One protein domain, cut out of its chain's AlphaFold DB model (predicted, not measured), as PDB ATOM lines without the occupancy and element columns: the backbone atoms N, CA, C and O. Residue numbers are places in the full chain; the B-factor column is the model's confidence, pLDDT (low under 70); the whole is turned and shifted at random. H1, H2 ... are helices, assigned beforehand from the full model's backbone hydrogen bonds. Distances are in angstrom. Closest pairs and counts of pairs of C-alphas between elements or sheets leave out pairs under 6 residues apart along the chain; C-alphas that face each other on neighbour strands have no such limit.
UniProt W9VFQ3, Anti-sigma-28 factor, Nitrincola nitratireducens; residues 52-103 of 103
ATOM      1  N   GLN A  52      51.331 -40.974 -13.314       77.56
ATOM      2  CA  GLN A  52      50.406 -39.917 -13.714       77.56
ATOM      3  C   GLN A  52      48.963 -40.431 -13.840       77.56
ATOM      4  O   GLN A  52      48.043 -39.737 -13.409       77.56
ATOM      5  N   ALA A  53      48.763 -41.647 -14.362       77.12
ATOM      6  CA  ALA A  53      47.452 -42.295 -14.446       77.12
ATOM      7  C   ALA A  53      46.854 -42.606 -13.063       77.12
ATOM      8  O   ALA A  53      45.666 -42.388 -12.837       77.12
ATOM      9  N   ILE A  54      47.678 -43.066 -12.115       80.44
ATOM     10  CA  ILE A  54      47.251 -43.307 -10.727       80.44
ATOM     11  C   ILE A  54      46.828 -41.987 -10.064       80.44
ATOM     12  O   ILE A  54      45.794 -41.935  -9.401       80.44
ATOM     13  N   GLN A  55      47.584 -40.900 -10.265       79.00
ATOM     14  CA  GLN A  55      47.270 -39.598  -9.667       79.00
ATOM     15  C   GLN A  55      45.972 -38.994 -10.220       79.00
ATOM     16  O   GLN A  55      45.181 -38.434  -9.460       79.00
ATOM     17  N   SER A  56      45.729 -39.093 -11.529       76.06
ATOM     18  CA  SER A  56      44.486 -38.607 -12.137       76.06
ATOM     19  C   SER A  56      43.279 -39.466 -11.754       76.06
ATOM     20  O   SER A  56      42.220 -38.908 -11.469       76.06
ATOM     21  N   ALA A  57      43.444 -40.789 -11.647       73.69
ATOM     22  CA  ALA A  57      42.409 -41.683 -11.126       73.69
ATOM     23  C   ALA A  57      42.079 -41.398  -9.648       73.69
ATOM     24  O   ALA A  57      40.905 -41.333  -9.291       73.69
ATOM     25  N   GLY A  58      43.092 -41.156  -8.806       73.81
ATOM     26  CA  GLY A  58      42.907 -40.781  -7.400       73.81
ATOM     27  C   GLY A  58      42.133 -39.472  -7.240       73.81
ATOM     28  O   GLY A  58      41.145 -39.428  -6.517       73.81
ATOM     29  N   LYS A  59      42.492 -38.433  -8.004       69.50
ATOM     30  CA  LYS A  59      41.762 -37.154  -7.992       69.50
ATOM     31  C   LYS A  59      40.316 -37.276  -8.480       69.50
ATOM     32  O   LYS A  59      39.441 -36.571  -7.985       69.50
ATOM     33  N   ALA A  60      40.061 -38.142  -9.461       64.19
ATOM     34  CA  ALA A  60      38.707 -38.410  -9.938       64.19
ATOM     35  C   ALA A  60      37.866 -39.149  -8.886       64.19
ATOM     36  O   ALA A  60      36.676 -38.874  -8.768       64.19
ATOM     37  N   ALA A  61      38.485 -40.041  -8.107       64.31
ATOM     38  CA  ALA A  61      37.835 -40.723  -6.994       64.31
ATOM     39  C   ALA A  61      37.542 -39.773  -5.819       64.31
ATOM     40  O   ALA A  61      36.460 -39.842  -5.257       64.31
ATOM     41  N   GLU A  62      38.451 -38.846  -5.496       62.97
ATOM     42  CA  GLU A  62      38.249 -37.841  -4.434       62.97
ATOM     43  C   GLU A  62      37.162 -36.805  -4.774       62.97
ATOM     44  O   GLU A  62      36.506 -36.274  -3.881       62.97
ATOM     45  N   GLY A  63      36.988 -36.482  -6.059       64.31
ATOM     46  CA  GLY A  63      35.978 -35.528  -6.526       64.31
ATOM     47  C   GLY A  63      34.622 -36.155  -6.862       64.31
ATOM     48  O   GLY A  63      33.655 -35.424  -7.096       64.31
ATOM     49  N   ALA A  64      34.539 -37.485  -6.927       67.75
ATOM     50  CA  ALA A  64      33.289 -38.178  -7.182       67.75
ATOM     51  C   ALA A  64      32.474 -38.249  -5.883       67.75
ATOM     52  O   ALA A  64      33.005 -38.640  -4.847       67.75
ATOM     53  N   PRO A  65      31.180 -37.895  -5.907       72.50
ATOM     54  CA  PRO A  65      30.342 -38.105  -4.741       72.50
ATOM     55  C   PRO A  65      30.236 -39.609  -4.465       72.50
ATOM     56  O   PRO A  65      29.867 -40.372  -5.361       72.50
ATOM     57  N   ASP A  66      30.488 -40.015  -3.215       75.25
ATOM     58  CA  ASP A  66      30.345 -41.407  -2.748       75.25
ATOM     59  C   ASP A  66      28.972 -42.002  -3.103       75.25
ATOM     60  O   ASP A  66      28.808 -43.209  -3.287       75.25
ATOM     61  N   VAL A  67      27.965 -41.132  -3.216       81.81
ATOM     62  CA  VAL A  67      26.592 -41.484  -3.553       81.81
ATOM     63  C   VAL A  67      26.121 -40.687  -4.765       81.81
ATOM     64  O   VAL A  67      26.090 -39.457  -4.765       81.81
ATOM     65  N   ASN A  68      25.641 -41.391  -5.790       87.50
ATOM     66  CA  ASN A  68      24.961 -40.763  -6.917       87.50
ATOM     67  C   ASN A  68      23.521 -40.375  -6.525       87.50
ATOM     68  O   ASN A  68      22.607 -41.201  -6.567       87.50
ATOM     69  N   ALA A  69      23.323 -39.109  -6.148       88.81
ATOM     70  CA  ALA A  69      22.031 -38.591  -5.697       88.81
ATOM     71  C   ALA A  69      20.921 -38.669  -6.764       88.81
ATOM     72  O   ALA A  69      19.775 -38.960  -6.420       88.81
ATOM     73  N   ALA A  70      21.249 -38.461  -8.045       89.31
ATOM     74  CA  ALA A  70      20.281 -38.533  -9.143       89.31
ATOM     75  C   ALA A  70      19.705 -39.948  -9.284       89.31
ATOM     76  O   ALA A  70      18.490 -40.138  -9.245       89.31
ATOM     77  N   ARG A  71      20.582 -40.960  -9.296       90.06
ATOM     78  CA  ARG A  71      20.185 -42.372  -9.339       90.06
ATOM     79  C   ARG A  71      19.314 -42.762  -8.142       90.06
ATOM     80  O   ARG A  71      18.369 -43.533  -8.284       90.06
ATOM     81  N   VAL A  72      19.631 -42.248  -6.951       91.00
ATOM     82  CA  VAL A  72      18.832 -42.504  -5.742       91.00
ATOM     83  C   VAL A  72      17.431 -41.908  -5.872       91.00
ATOM     84  O   VAL A  72      16.466 -42.561  -5.483       91.00
ATOM     85  N   ALA A  73      17.300 -40.693  -6.407       92.00
ATOM     86  CA  ALA A  73      16.000 -40.060  -6.615       92.00
ATOM     87  C   ALA A  73      15.135 -40.840  -7.621       92.00
ATOM     88  O   ALA A  73      13.969 -41.105  -7.336       92.00
ATOM     89  N   GLU A  74      15.721 -41.275  -8.738       91.12
ATOM     90  CA  GLU A  74      15.048 -42.104  -9.748       91.12
ATOM     91  C   GLU A  74      14.556 -43.433  -9.163       91.12
ATOM     92  O   GLU A  74      13.390 -43.791  -9.312       91.12
ATOM     93  N   LEU A  75      15.422 -44.144  -8.431       90.88
ATOM     94  CA  LEU A  75      15.058 -45.401  -7.770       90.88
ATOM     95  C   LEU A  75      13.951 -45.201  -6.731       90.88
ATOM     96  O   LEU A  75      13.031 -46.009  -6.656       90.88
ATOM     97  N   LYS A  76      14.011 -44.124  -5.937       91.31
ATOM     98  CA  LYS A  76      12.960 -43.799  -4.961       91.31
ATOM     99  C   LYS A  76      11.614 -43.552  -5.638       91.31
ATOM    100  O   LYS A  76      10.605 -44.036  -5.132       91.31
ATOM    101  N   ALA A  77      11.598 -42.835  -6.760       92.31
ATOM    102  CA  ALA A  77      10.383 -42.607  -7.536       92.31
ATOM    103  C   ALA A  77       9.811 -43.926  -8.083       92.31
ATOM    104  O   ALA A  77       8.644 -44.212  -7.838       92.31
ATOM    105  N   ALA A  78      10.656 -44.769  -8.689       90.19
ATOM    106  CA  ALA A  78      10.266 -46.082  -9.217       90.19
ATOM    107  C   ALA A  78       9.753 -47.056  -8.132       90.19
ATOM    108  O   ALA A  78       8.970 -47.966  -8.390       90.19
ATOM    109  N   ILE A  79      10.223 -46.914  -6.890       90.69
ATOM    110  CA  ILE A  79       9.702 -47.698  -5.763       90.69
ATOM    111  C   ILE A  79       8.341 -47.149  -5.320       90.69
ATOM    112  O   ILE A  79       7.434 -47.928  -5.036       90.69
ATOM    113  N   ALA A  80       8.184 -45.823  -5.268       90.88
ATOM    114  CA  ALA A  80       6.938 -45.178  -4.859       90.88
ATOM    115  C   ALA A  80       5.796 -45.381  -5.870       90.88
ATOM    116  O   ALA A  80       4.645 -45.517  -5.462       90.88
ATOM    117  N   ASP A  81       6.104 -45.418  -7.168       92.50
ATOM    118  CA  ASP A  81       5.131 -45.691  -8.234       92.50
ATOM    119  C   ASP A  81       4.832 -47.195  -8.425       92.50
ATOM    120  O   ASP A  81       3.897 -47.555  -9.141       92.50
ATOM    121  N   GLY A  82       5.592 -48.075  -7.758       88.38
ATOM    122  CA  GLY A  82       5.427 -49.529  -7.808       88.38
ATOM    123  C   GLY A  82       5.974 -50.205  -9.073       88.38
ATOM    124  O   GLY A  82       5.811 -51.414  -9.228       88.38
ATOM    125  N   SER A  83       6.635 -49.470  -9.970       89.12
ATOM    126  CA  SER A  83       7.233 -50.002 -11.204       89.12
ATOM    127  C   SER A  83       8.605 -50.649 -10.990       89.12
ATOM    128  O   SER A  83       9.129 -51.322 -11.886       89.12
ATOM    129  N   TYR A  84       9.198 -50.497  -9.801       87.38
ATOM    130  CA  TYR A  84      10.473 -51.118  -9.470       87.38
ATOM    131  C   TYR A  84      10.367 -52.649  -9.423       87.38
ATOM    132  O   TYR A  84       9.939 -53.253  -8.440       87.38
ATOM    133  N   SER A  85      10.811 -53.287 -10.503       86.50
ATOM    134  CA  SER A  85      10.842 -54.742 -10.626       86.50
ATOM    135  C   SER A  85      12.157 -55.306 -10.094       86.50
ATOM    136  O   SER A  85      13.239 -55.005 -10.606       86.50
ATOM    137  N   ILE A  86      12.066 -56.170  -9.084       86.81
ATOM    138  CA  ILE A  86      13.226 -56.882  -8.544       86.81
ATOM    139  C   ILE A  86      13.611 -58.000  -9.513       86.81
ATOM    140  O   ILE A  86      12.846 -58.932  -9.749       86.81
ATOM    141  N   ASN A  87      14.827 -57.930 -10.047       92.12
ATOM    142  CA  ASN A  87      15.423 -59.040 -10.776       92.12
ATOM    143  C   ASN A  87      16.212 -59.920  -9.788       92.12
ATOM    144  O   ASN A  87      17.248 -59.499  -9.269       92.12
ATOM    145  N   ASN A  88      15.710 -61.131  -9.538       92.31
ATOM    146  CA  ASN A  88      16.295 -62.067  -8.574       92.31
ATOM    147  C   ASN A  88      17.691 -62.567  -8.977       92.31
ATOM    148  O   ASN A  88      18.526 -62.772  -8.100       92.31
ATOM    149  N   GLU A  89      17.978 -62.705 -10.274       92.00
ATOM    150  CA  GLU A  89      19.309 -63.095 -10.763       92.00
ATOM    151  C   GLU A  89      20.333 -62.008 -10.422       92.00
ATOM    152  O   GLU A  89      21.350 -62.274  -9.785       92.00
ATOM    153  N   LYS A  90      20.001 -60.746 -10.730       91.69
ATOM    154  CA  LYS A  90      20.853 -59.595 -10.390       91.69
ATOM    155  C   LYS A  90      21.057 -59.454  -8.885       91.69
ATOM    156  O   LYS A  90      22.133 -59.042  -8.459       91.69
ATOM    157  N   LEU A  91      20.032 -59.749  -8.086       92.06
ATOM    158  CA  LEU A  91      20.137 -59.720  -6.630       92.06
ATOM    159  C   LEU A  91      21.114 -60.792  -6.131       92.06
ATOM    160  O   LEU A  91      22.025 -60.464  -5.373       92.06
ATOM    161  N   ALA A  92      20.968 -62.037  -6.589       92.88
ATOM    162  CA  ALA A  92      21.856 -63.135  -6.224       92.88
ATOM    163  C   ALA A  92      23.313 -62.852  -6.624       92.88
ATOM    164  O   ALA A  92      24.214 -62.983  -5.797       92.88
ATOM    165  N   ASP A  93      23.543 -62.363  -7.846       93.50
ATOM    166  CA  ASP A  93      24.879 -61.982  -8.316       93.50
ATOM    167  C   ASP A  93      25.519 -60.908  -7.432       93.50
ATOM    168  O   ASP A  93      26.713 -60.968  -7.131       93.50
ATOM    169  N   LYS A  94      24.732 -59.917  -6.994       92.62
ATOM    170  CA  LYS A  94      25.215 -58.849  -6.112       92.62
ATOM    171  C   LYS A  94      25.530 -59.355  -4.711       92.62
ATOM    172  O   LYS A  94      26.532 -58.922  -4.150       92.62
ATOM    173  N   LEU A  95      24.738 -60.284  -4.179       92.81
ATOM    174  CA  LEU A  95      25.018 -60.926  -2.893       92.81
ATOM    175  C   LEU A  95      26.304 -61.760  -2.949       92.81
ATOM    176  O   LEU A  95      27.146 -61.641  -2.065       92.81
ATOM    177  N   LEU A  96      26.512 -62.528  -4.023       93.81
ATOM    178  CA  LEU A  96      27.747 -63.295  -4.225       93.81
ATOM    179  C   LEU A  96      28.974 -62.393  -4.414       93.81
ATOM    180  O   LEU A  96      30.059 -62.713  -3.940       93.81
ATOM    181  N   GLN A  97      28.830 -61.271  -5.127       93.44
ATOM    182  CA  GLN A  97      29.900 -60.275  -5.265       93.44
ATOM    183  C   GLN A  97      30.231 -59.610  -3.929       93.44
ATOM    184  O   GLN A  97      31.402 -59.363  -3.660       93.44
ATOM    185  N   PHE A  98      29.212 -59.321  -3.117       93.94
ATOM    186  CA  PHE A  98      29.383 -58.745  -1.790       93.94
ATOM    187  C   PHE A  98      30.181 -59.689  -0.888       93.94
ATOM    188  O   PHE A  98      31.189 -59.267  -0.341       93.94
ATOM    189  N   ASP A  99      29.809 -60.970  -0.813       91.06
ATOM    190  CA  ASP A  99      30.521 -61.971  -0.002       91.06
ATOM    191  C   ASP A  99      32.009 -62.087  -0.388       91.06
ATOM    192  O   ASP A  99      32.893 -62.018   0.461       91.06
ATOM    193  N   LYS A 100      32.314 -62.107  -1.693       90.00
ATOM    194  CA  LYS A 100      33.696 -62.123  -2.218       90.00
ATOM    195  C   LYS A 100      34.525 -60.878  -1.896       90.00
ATOM    196  O   LYS A 100      35.739 -60.919  -2.058       90.00
ATOM    197  N   LEU A 101      33.892 -59.757  -1.554       88.25
ATOM    198  CA  LEU A 101      34.590 -58.519  -1.198       88.25
ATOM    199  C   LEU A 101      35.030 -58.503   0.275       88.25
ATOM    200  O   LEU A 101      35.911 -57.718   0.622       88.25
ATOM    201  N   PHE A 102      34.402 -59.328   1.123       81.56
ATOM    202  CA  PHE A 102      34.656 -59.399   2.567       81.56
ATOM    203  C   PHE A 102      35.291 -60.720   3.030       81.56
ATOM    204  O   PHE A 102      35.749 -60.779   4.171       81.56
ATOM    205  N   ALA A 103      35.308 -61.749   2.179       63.69
ATOM    206  CA  ALA A 103      36.044 -62.999   2.378       63.69
ATOM    207  C   ALA A 103      37.511 -62.874   1.934       63.69
ATOM    208  O   ALA A 103      38.375 -63.459   2.627       63.69
TER     209      ALA A 103
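Overview. This is residues 52 to 103 of the 103 residues of the protein "Anti-sigma-28 factor" of Nitrincola nitratireducens (UniProt W9VFQ3). The model is an open hook: the longest helix, H3, is one arm, the link of residues 81 to 87 is the turn, and H2 followed by H1 makes the other, longer arm. H3 runs back along the hook with a wide empty space between it and H2, and H1 lies at the far end of the long arm. The printed part has 52 residues with three named helices, in the order H1, H2, H3, and no named strand; the class is all helix. The whole is extended, with a radius of gyration of the C-alphas of 16.0 A, and spans 46 by 30 by 14 A, only just flat.

Arrangement. H3, residues 88 to 102, touches no helix. It is apart from H2, residues 69 to 80, with no C-alpha of the one within 8 A of the other. H1, residues 52 to 63, is apart from both H2 and H3. The link from H2 to H3, seven residues, is short, and the link from H1 to H2, five residues, is tight. In H1 and H2 every O i to N i+4 pair is within hydrogen-bond range; in H3 10 of 11 are.

Along the chain. H3 is 21.6 A from first to last C-alpha, from C-alpha 88 at (16.295, -62.067, -8.574) to C-alpha 102 at (34.656, -59.399, 2.567). H2 is 16.5 A long and ends with C-alpha 80 at (6.938, -45.178, -4.859). H1 is 16.7 A long and begins with C-alpha 52 at (50.406, -39.917, -13.714).

Size, cuts and confidence. The two C-alphas farthest apart, those of Gln 52 and Gly 82, are 46.4 A apart. Residues 52 to 74, 77 to 82 and 85 to 103 stand free. The printed part has no cut, ends at the chain's last residue and has no long link. The mean pLDDT of the printed part is 84.5; residues 59 to 64 and residue 103 are under 70.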